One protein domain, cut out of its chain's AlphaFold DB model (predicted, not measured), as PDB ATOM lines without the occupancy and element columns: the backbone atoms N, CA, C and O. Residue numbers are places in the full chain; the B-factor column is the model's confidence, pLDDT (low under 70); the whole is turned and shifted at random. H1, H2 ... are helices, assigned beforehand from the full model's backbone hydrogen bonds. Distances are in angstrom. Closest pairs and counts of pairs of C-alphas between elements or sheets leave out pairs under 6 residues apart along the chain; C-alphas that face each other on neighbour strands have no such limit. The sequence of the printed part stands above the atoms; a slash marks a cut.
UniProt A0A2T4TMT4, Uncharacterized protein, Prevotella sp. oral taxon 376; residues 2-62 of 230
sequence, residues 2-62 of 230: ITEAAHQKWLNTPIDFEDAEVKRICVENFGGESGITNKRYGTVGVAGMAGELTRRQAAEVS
ATOM      1  N   ILE A   2     -45.417  15.388  12.389       77.38
ATOM      2  CA  ILE A   2     -44.404  16.237  11.739       77.38
ATOM      3  C   ILE A   2     -45.033  17.620  11.508       77.38
ATOM      4  O   ILE A   2     -46.225  17.702  11.226       77.38
ATOM      5  N   THR A   3     -44.270  18.702  11.670       91.38
ATOM      6  CA  THR A   3     -44.773  20.058  11.393       91.38
ATOM      7  C   THR A   3     -44.962  20.263   9.889       91.38
ATOM      8  O   THR A   3     -44.217  19.697   9.091       91.38
ATOM      9  N   GLU A   4     -45.908  21.116   9.488       90.00
ATOM     10  CA  GLU A   4     -46.143  21.438   8.070       90.00
ATOM     11  C   GLU A   4     -44.851  21.894   7.372       90.00
ATOM     12  O   GLU A   4     -44.492  21.396   6.310       90.00
ATOM     13  N   ALA A   5     -44.066  22.752   8.028       89.81
ATOM     14  CA  ALA A   5     -42.782  23.217   7.507       89.81
ATOM     15  C   ALA A   5     -41.769  22.075   7.288       89.81
ATOM     16  O   ALA A   5     -41.055  22.059   6.285       89.81
ATOM     17  N   ALA A   6     -41.709  21.100   8.201       91.06
ATOM     18  CA  ALA A   6     -40.836  19.942   8.045       91.06
ATOM     19  C   ALA A   6     -41.323  19.005   6.929       91.06
ATOM     20  O   ALA A   6     -40.499  18.464   6.191       91.06
ATOM     21  N   HIS A   7     -42.640  18.859   6.752       89.56
ATOM     22  CA  HIS A   7     -43.210  18.096   5.646       89.56
ATOM     23  C   HIS A   7     -42.927  18.755   4.288       89.56
ATOM     24  O   HIS A   7     -42.436  18.094   3.375       89.56
ATOM     25  N   GLN A   8     -43.116  20.072   4.174       89.69
ATOM     26  CA  GLN A   8     -42.783  20.826   2.963       89.69
ATOM     27  C   GLN A   8     -41.289  20.765   2.644       89.69
ATOM     28  O   GLN A   8     -40.896  20.551   1.495       89.69
ATOM     29  N   LYS A   9     -40.425  20.884   3.657       93.25
ATOM     30  CA  LYS A   9     -38.980  20.693   3.477       93.25
ATOM     31  C   LYS A   9     -38.668  19.290   2.952       93.25
ATOM     32  O   LYS A   9     -37.863  19.144   2.035       93.25
ATOM     33  N   TRP A  10     -39.315  18.266   3.506       92.88
ATOM     34  CA  TRP A  10     -39.144  16.884   3.069       92.88
ATOM     35  C   TRP A  10     -39.571  16.678   1.610       92.88
ATOM     36  O   TRP A  10     -38.827  16.039   0.867       92.88
ATOM     37  N   LEU A  11     -40.705  17.249   1.189       91.94
ATOM     38  CA  LEU A  11     -41.219  17.168  -0.184       91.94
ATOM     39  C   LEU A  11     -40.283  17.825  -1.209       91.94
ATOM     40  O   LEU A  11     -40.072  17.280  -2.290       91.94
ATOM     41  N   ASN A  12     -39.689  18.967  -0.863       93.94
ATOM     42  CA  ASN A  12     -38.813  19.714  -1.769       93.94
ATOM     43  C   ASN A  12     -37.352  19.225  -1.758       93.94
ATOM     44  O   ASN A  12     -36.509  19.775  -2.461       93.94
ATOM     45  N   THR A  13     -37.034  18.196  -0.968       96.75
ATOM     46  CA  THR A  13     -35.701  17.583  -0.980       96.75
ATOM     47  C   THR A  13     -35.532  16.740  -2.255       96.75
ATOM     48  O   THR A  13     -36.447  15.969  -2.577       96.75
ATOM     49  N   PRO A  14     -34.394  16.843  -2.968       97.75
ATOM     50  CA  PRO A  14     -34.047  15.932  -4.055       97.75
ATOM     51  C   PRO A  14     -34.050  14.465  -3.617       97.75
ATOM     52  O   PRO A  14     -33.736  14.133  -2.470       97.75
ATOM     53  N   ILE A  15     -34.424  13.584  -4.535       97.88
ATOM     54  CA  ILE A  15     -34.260  12.145  -4.371       97.88
ATOM     55  C   ILE A  15     -32.793  11.802  -4.627       97.88
ATOM     56  O   ILE A  15     -32.239  12.160  -5.663       97.88
ATOM     57  N   ASP A  16     -32.193  11.093  -3.678       97.06
ATOM     58  CA  ASP A  16     -30.897  10.455  -3.873       97.06
ATOM     59  C   ASP A  16     -31.124   9.091  -4.529       97.06
ATOM     60  O   ASP A  16     -31.918   8.300  -4.015       97.06
ATOM     61  N   PHE A  17     -30.504   8.865  -5.686       97.12
ATOM     62  CA  PHE A  17     -30.700   7.663  -6.494       97.12
ATOM     63  C   PHE A  17     -29.489   6.744  -6.385       97.12
ATOM     64  O   PHE A  17     -28.373   7.147  -6.706       97.12
ATOM     65  N   GLU A  18     -29.726   5.483  -6.031       96.75
ATOM     66  CA  GLU A  18     -28.695   4.439  -6.023       96.75
ATOM     67  C   GLU A  18     -28.203   4.070  -7.436       96.75
ATOM     68  O   GLU A  18     -27.110   3.524  -7.586       96.75
ATOM     69  N   ASP A  19     -29.006   4.349  -8.466       96.50
ATOM     70  CA  ASP A  19     -28.732   4.013  -9.862       96.50
ATOM     71  C   ASP A  19     -28.718   5.276 -10.738       96.50
ATOM     72  O   ASP A  19     -29.709   6.008 -10.848       96.50
ATOM     73  N   ALA A  20     -27.571   5.545 -11.365       97.06
ATOM     74  CA  ALA A  20     -27.364   6.753 -12.159       97.06
ATOM     75  C   ALA A  20     -28.224   6.789 -13.434       97.06
ATOM     76  O   ALA A  20     -28.630   7.875 -13.855       97.06
ATOM     77  N   GLU A  21     -28.531   5.635 -14.035       96.38
ATOM     78  CA  GLU A  21     -29.381   5.582 -15.226       96.38
ATOM     79  C   GLU A  21     -30.842   5.845 -14.856       96.38
ATOM     80  O   GLU A  21     -31.534   6.605 -15.539       96.38
ATOM     81  N   VAL A  22     -31.294   5.312 -13.717       96.25
ATOM     82  CA  VAL A  22     -32.609   5.664 -13.167       96.25
ATOM     83  C   VAL A  22     -32.690   7.159 -12.872       96.25
ATOM     84  O   VAL A  22     -33.678   7.785 -13.271       96.25
ATOM     85  N   LYS A  23     -31.660   7.758 -12.247       97.56
ATOM     86  CA  LYS A  23     -31.604   9.215 -12.028       97.56
ATOM     87  C   LYS A  23     -31.749   9.963 -13.348       97.56
ATOM     88  O   LYS A  23     -32.610  10.835 -13.451       97.56
ATOM     89  N   ARG A  24     -30.943   9.611 -14.356       98.00
ATOM     90  CA  ARG A  24     -30.941  10.268 -15.669       98.00
ATOM     91  C   ARG A  24     -32.341  10.276 -16.285       98.00
ATOM     92  O   ARG A  24     -32.850  11.346 -16.602       98.00
ATOM     93  N   ILE A  25     -32.982   9.108 -16.378       96.94
ATOM     94  CA  ILE A  25     -34.325   8.959 -16.963       96.94
ATOM     95  C   ILE A  25     -35.368   9.744 -16.160       96.94
ATOM     96  O   ILE A  25     -36.207  10.438 -16.738       96.94
ATOM     97  N   CYS A  26     -35.327   9.648 -14.831       97.38
ATOM     98  CA  CYS A  26     -36.306  10.292 -13.961       97.38
ATOM     99  C   CYS A  26     -36.197  11.821 -13.994       97.38
ATOM    100  O   CYS A  26     -37.219  12.505 -14.055       97.38
ATOM    101  N   VAL A  27     -34.980  12.366 -13.987       98.06
ATOM    102  CA  VAL A  27     -34.751  13.813 -14.094       98.06
ATOM    103  C   VAL A  27     -35.175  14.323 -15.470       98.06
ATOM    104  O   VAL A  27     -35.882  15.323 -15.536       98.06
ATOM    105  N   GLU A  28     -34.818  13.617 -16.548       97.69
ATOM    106  CA  GLU A  28     -35.158  13.994 -17.929       97.69
ATOM    107  C   GLU A  28     -36.674  14.089 -18.167       97.69
ATOM    108  O   GLU A  28     -37.127  14.948 -18.922       97.69
ATOM    109  N   ASN A  29     -37.467  13.233 -17.514       97.19
ATOM    110  CA  ASN A  29     -38.904  13.128 -17.783       97.19
ATOM    111  C   ASN A  29     -39.799  13.780 -16.719       97.19
ATOM    112  O   ASN A  29     -40.925  14.179 -17.038       97.19
ATOM    113  N   PHE A  30     -39.341  13.861 -15.466       97.69
ATOM    114  CA  PHE A  30     -40.176  14.281 -14.332       97.69
ATOM    115  C   PHE A  30     -39.560  15.392 -13.475       97.69
ATOM    116  O   PHE A  30     -40.278  15.999 -12.678       97.69
ATOM    117  N   GLY A  31     -38.250  15.621 -13.589       97.44
ATOM    118  CA  GLY A  31     -37.488  16.523 -12.729       97.44
ATOM    119  C   GLY A  31     -37.223  17.891 -13.353       97.44
ATOM    120  O   GLY A  31     -37.915  18.343 -14.263       97.44
ATOM    121  N   GLY A  32     -36.209  18.579 -12.839       97.75
ATOM    122  CA  GLY A  32     -35.841  19.920 -13.275       97.75
ATOM    123  C   GLY A  32     -36.745  21.010 -12.697       97.75
ATOM    124  O   GLY A  32     -37.646  20.760 -11.896       97.75
ATOM    125  N   GLU A  33     -36.509  22.251 -13.116       97.44
ATOM    126  CA  GLU A  33     -37.253  23.416 -12.617       97.44
ATOM    127  C   GLU A  33     -38.727  23.388 -13.030       97.44
ATOM    128  O   GLU A  33     -39.581  23.834 -12.271       97.44
ATOM    129  N   SER A  34     -39.033  22.837 -14.206       95.94
ATOM    130  CA  SER A  34     -40.401  22.733 -14.733       95.94
ATOM    131  C   SER A  34     -41.118  21.434 -14.351       95.94
ATOM    132  O   SER A  34     -42.334  21.342 -14.527       95.94
ATOM    133  N   GLY A  35     -40.388  20.437 -13.843       97.38
ATOM    134  CA  GLY A  35     -40.922  19.108 -13.571       97.38
ATOM    135  C   GLY A  35     -41.457  18.415 -14.816       97.38
ATOM    136  O   GLY A  35     -40.957  18.582 -15.928       97.38
ATOM    137  N   ILE A  36     -42.523  17.643 -14.625       97.50
ATOM    138  CA  ILE A  36     -43.226  16.962 -15.710       97.50
ATOM    139  C   ILE A  36     -43.750  18.002 -16.710       97.50
ATOM    140  O   ILE A  36     -44.524  18.888 -16.353       97.50
ATOM    141  N   THR A  37     -43.384  17.859 -17.981       97.00
ATOM    142  CA  THR A  37     -43.900  18.689 -19.090       97.00
ATOM    143  C   THR A  37     -44.896  17.931 -19.965       97.00
ATOM    144  O   THR A  37     -45.812  18.516 -20.544       97.00
ATOM    145  N   ASN A  38     -44.773  16.604 -20.022       95.00
ATOM    146  CA  ASN A  38     -45.688  15.733 -20.746       95.00
ATOM    147  C   ASN A  38     -46.752  15.157 -19.800       95.00
ATOM    148  O   ASN A  38     -46.472  14.267 -18.996       95.00
ATOM    149  N   LYS A  39     -48.005  15.598 -19.969       92.81
ATOM    150  CA  LYS A  39     -49.170  15.157 -19.175       92.81
ATOM    151  C   LYS A  39     -49.421  13.646 -19.168       92.81
ATOM    152  O   LYS A  39     -50.192  13.165 -18.345       92.81
ATOM    153  N   ARG A  40     -48.805  12.887 -20.085       90.31
ATOM    154  CA  ARG A  40     -48.839  11.418 -20.073       90.31
ATOM    155  C   ARG A  40     -48.253  10.845 -18.780       90.31
ATOM    156  O   ARG A  40     -48.666   9.760 -18.388       90.31
ATOM    157  N   TYR A  41     -47.293  11.532 -18.163       91.44
ATOM    158  CA  TYR A  41     -46.526  10.996 -17.041       91.44
ATOM    159  C   TYR A  41     -47.062  11.386 -15.663       91.44
ATOM    160  O   TYR A  41     -46.749  10.711 -14.686       91.44
ATOM    161  N   GLY A  42     -47.881  12.434 -15.563       93.25
ATOM    162  CA  GLY A  42     -48.359  12.936 -14.279       93.25
ATOM    163  C   GLY A  42     -48.798  14.395 -14.329       93.25
ATOM    164  O   GLY A  42     -49.088  14.931 -15.403       93.25
ATOM    165  N   THR A  43     -48.844  15.032 -13.160       95.12
ATOM    166  CA  THR A  43     -49.213  16.447 -13.021       95.12
ATOM    167  C   THR A  43     -48.122  17.353 -13.587       95.12
ATOM    168  O   THR A  43     -46.978  17.328 -13.141       95.12
ATOM    169  N   VAL A  44     -48.484  18.173 -14.574       97.19
ATOM    170  CA  VAL A  44     -47.549  19.045 -15.301       97.19
ATOM    171  C   VAL A  44     -47.206  20.306 -14.506       97.19
ATOM    172  O   VAL A  44     -48.069  20.874 -13.838       97.19
ATOM    173  N   GLY A  45     -45.968  20.789 -14.648       96.69
ATOM    174  CA  GLY A  45     -45.557  22.118 -14.182       96.69
ATOM    175  C   GLY A  45     -45.257  22.205 -12.686       96.69
ATOM    176  O   GLY A  45     -45.218  23.300 -12.123       96.69
ATOM    177  N   VAL A  46     -45.067  21.066 -12.021       97.19
ATOM    178  CA  VAL A  46     -44.696  21.018 -10.604       97.19
ATOM    179  C   VAL A  46     -43.238  21.444 -10.477       97.19
ATOM    180  O   VAL A  46     -42.326  20.704 -10.855       97.19
ATOM    181  N   ALA A  47     -43.038  22.651  -9.947       96.31
ATOM    182  CA  ALA A  47     -41.717  23.245  -9.823       96.31
ATOM    183  C   ALA A  47     -40.772  22.379  -8.977       96.31
ATOM    184  O   ALA A  47     -41.168  21.823  -7.947       96.31
ATOM    185  N   GLY A  48     -39.518  22.300  -9.413       96.50
ATOM    186  CA  GLY A  48     -38.462  21.564  -8.728       96.50
ATOM    187  C   GLY A  48     -37.120  22.263  -8.831       96.50
ATOM    188  O   GLY A  48     -37.036  23.485  -8.749       96.50
ATOM    189  N   MET A  49     -36.062  21.474  -8.976       96.38
ATOM    190  CA  MET A  49     -34.686  21.951  -8.921       96.38
ATOM    191  C   MET A  49     -33.940  21.491 -10.172       96.38
ATOM    192  O   MET A  49     -34.084  20.342 -10.593       96.38
ATOM    193  N   ALA A  50     -33.177  22.391 -10.795       97.06
ATOM    194  CA  ALA A  50     -32.420  22.089 -12.007       97.06
ATOM    195  C   ALA A  50     -31.521  20.855 -11.808       97.06
ATOM    196  O   ALA A  50     -30.785  20.772 -10.829       97.06
ATOM    197  N   GLY A  51     -31.592  19.899 -12.738       96.75
ATOM    198  CA  GLY A  51     -30.791  18.669 -12.697       96.75
ATOM    199  C   GLY A  51     -31.229  17.619 -11.666       96.75
ATOM    200  O   GLY A  51     -30.590  16.574 -11.579       96.75
ATOM    201  N   GLU A  52     -32.312  17.852 -10.921       98.19
ATOM    202  CA  GLU A  52     -32.765  16.958  -9.852       98.19
ATOM    203  C   GLU A  52     -34.243  16.575  -9.991       98.19
ATOM    204  O   GLU A  52     -35.027  17.259 -10.646       98.19
ATOM    205  N   LEU A  53     -34.638  15.478  -9.335       98.44
ATOM    206  CA  LEU A  53     -36.041  15.126  -9.120       98.44
ATOM    207  C   LEU A  53     -36.362  15.271  -7.635       98.44
ATOM    208  O   LEU A  53     -35.799  14.567  -6.798       98.44
ATOM    209  N   THR A  54     -37.284  16.165  -7.293       98.38
ATOM    210  CA  THR A  54     -37.752  16.309  -5.906       98.38
ATOM    211  C   THR A  54     -38.767  15.223  -5.544       98.38
ATOM    212  O   THR A  54     -39.471  14.695  -6.409       98.38
ATOM    213  N   ARG A  55     -38.912  14.909  -4.248       97.31
ATOM    214  CA  ARG A  55     -39.947  13.962  -3.777       97.31
ATOM    215  C   ARG A  55     -41.356  14.418  -4.142       97.31
ATOM    216  O   ARG A  55     -42.200  13.586  -4.456       97.31
ATOM    217  N   ARG A  56     -41.590  15.733  -4.143       96.69
ATOM    218  CA  ARG A  56     -42.832  16.340  -4.619       96.69
ATOM    219  C   ARG A  56     -43.098  15.982  -6.076       96.69
ATOM    220  O   ARG A  56     -44.167  15.483  -6.375       96.69
ATOM    221  N   GLN A  57     -42.132  16.192  -6.966       97.88
ATOM    222  CA  GLN A  57     -42.293  15.863  -8.384       97.88
ATOM    223  C   GLN A  57     -42.490  14.361  -8.613       97.88
ATOM    224  O   GLN A  57     -43.355  13.977  -9.392       97.88
ATOM    225  N   ALA A  58     -41.756  13.503  -7.899       96.94
ATOM    226  CA  ALA A  58     -41.945  12.054  -7.990       96.94
ATOM    227  C   ALA A  58     -43.350  11.616  -7.547       96.94
ATOM    228  O   ALA A  58     -43.956  10.755  -8.184       96.94
ATOM    229  N   ALA A  59     -43.896  12.233  -6.494       94.88
ATOM    230  CA  ALA A  59     -45.245  11.950  -6.011       94.88
ATOM    231  C   ALA A  59     -46.334  12.276  -7.045       94.88
ATOM    232  O   ALA A  59     -47.411  11.692  -6.979       94.88
ATOM    233  N   GLU A  60     -46.046  13.158  -8.003       95.19
ATOM    234  CA  GLU A  60     -46.966  13.597  -9.056       95.19
ATOM    235  C   GLU A  60     -46.909  12.718 -10.313       95.19
ATOM    236  O   GLU A  60     -47.752  12.848 -11.204       95.19
ATOM    237  N   VAL A  61     -45.941  11.800 -10.391       93.38
ATOM    238  CA  VAL A  61     -45.834  10.825 -11.479       93.38
ATOM    239  C   VAL A  61     -46.893   9.744 -11.294       93.38
ATOM    240  O   VAL A  61     -46.894   9.007 -10.309       93.38
ATOM    241  N   SER A  62     -47.767   9.600 -12.285       88.94
ATOM    242  CA  SER A  62     -48.841   8.603 -12.295       88.94
ATOM    243  C   SER A  62     -48.588   7.451 -13.271       88.94
ATOM    244  O   SER A  62     -49.215   6.389 -13.153       88.94
TER     245      SER A  62
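This is residues 2 to 62 of the 230 residues of an uncharacterized protein of Prevotella sp. oral taxon 376 (UniProt A0A2T4TMT4). With little regular structure, this is a loop-rich body: H2 lies at one side, the long loop of residues 31 to 54 winds from it to short H3 in the middle, and residues 2 to 7, with the first part of H1, stick out at the other end. The 61 printed residues have three named helices, H1, H2, H3 in order, and no named strand; the class is all helix, with only 24 residues in named elements. It is compact, with a radius of gyration of the C-alphas of 11.3 A and spans of 32 by 26 by 19 A.

Start at H2, residues 20 to 30; it is close to but not clearly touching H3, residues 55 to 59, the closest C-alphas being Phe 30 and Gln 57, 6.5 A apart. Move on to H1, residues 4 to 11, which only just touches H3, with 3 pairs of C-alphas within 8 A, the closest those of Leu 11 and Arg 56 at 4.8 A. H1 and H2 are apart. In H1, H2 and H3 every O i to N i+4 pair is within hydrogen-bond range.

Find C-alpha 20 at (-27.364, 6.753, -12.159); H2 runs 15.0 A to C-alpha 30. H1 begins at (-46.143, 21.438, 8.070) and spans 10.5 A; H3 spans 6.1 A, ending at (-45.245, 11.950, -6.011).

The farthest C-alphas, Thr 3 and Glu 21, are 34.0 A apart. The printed part has no cut; the H1 to H2 link is short, the H2 to H3 link long. No printed residue is under 70 in pLDDT.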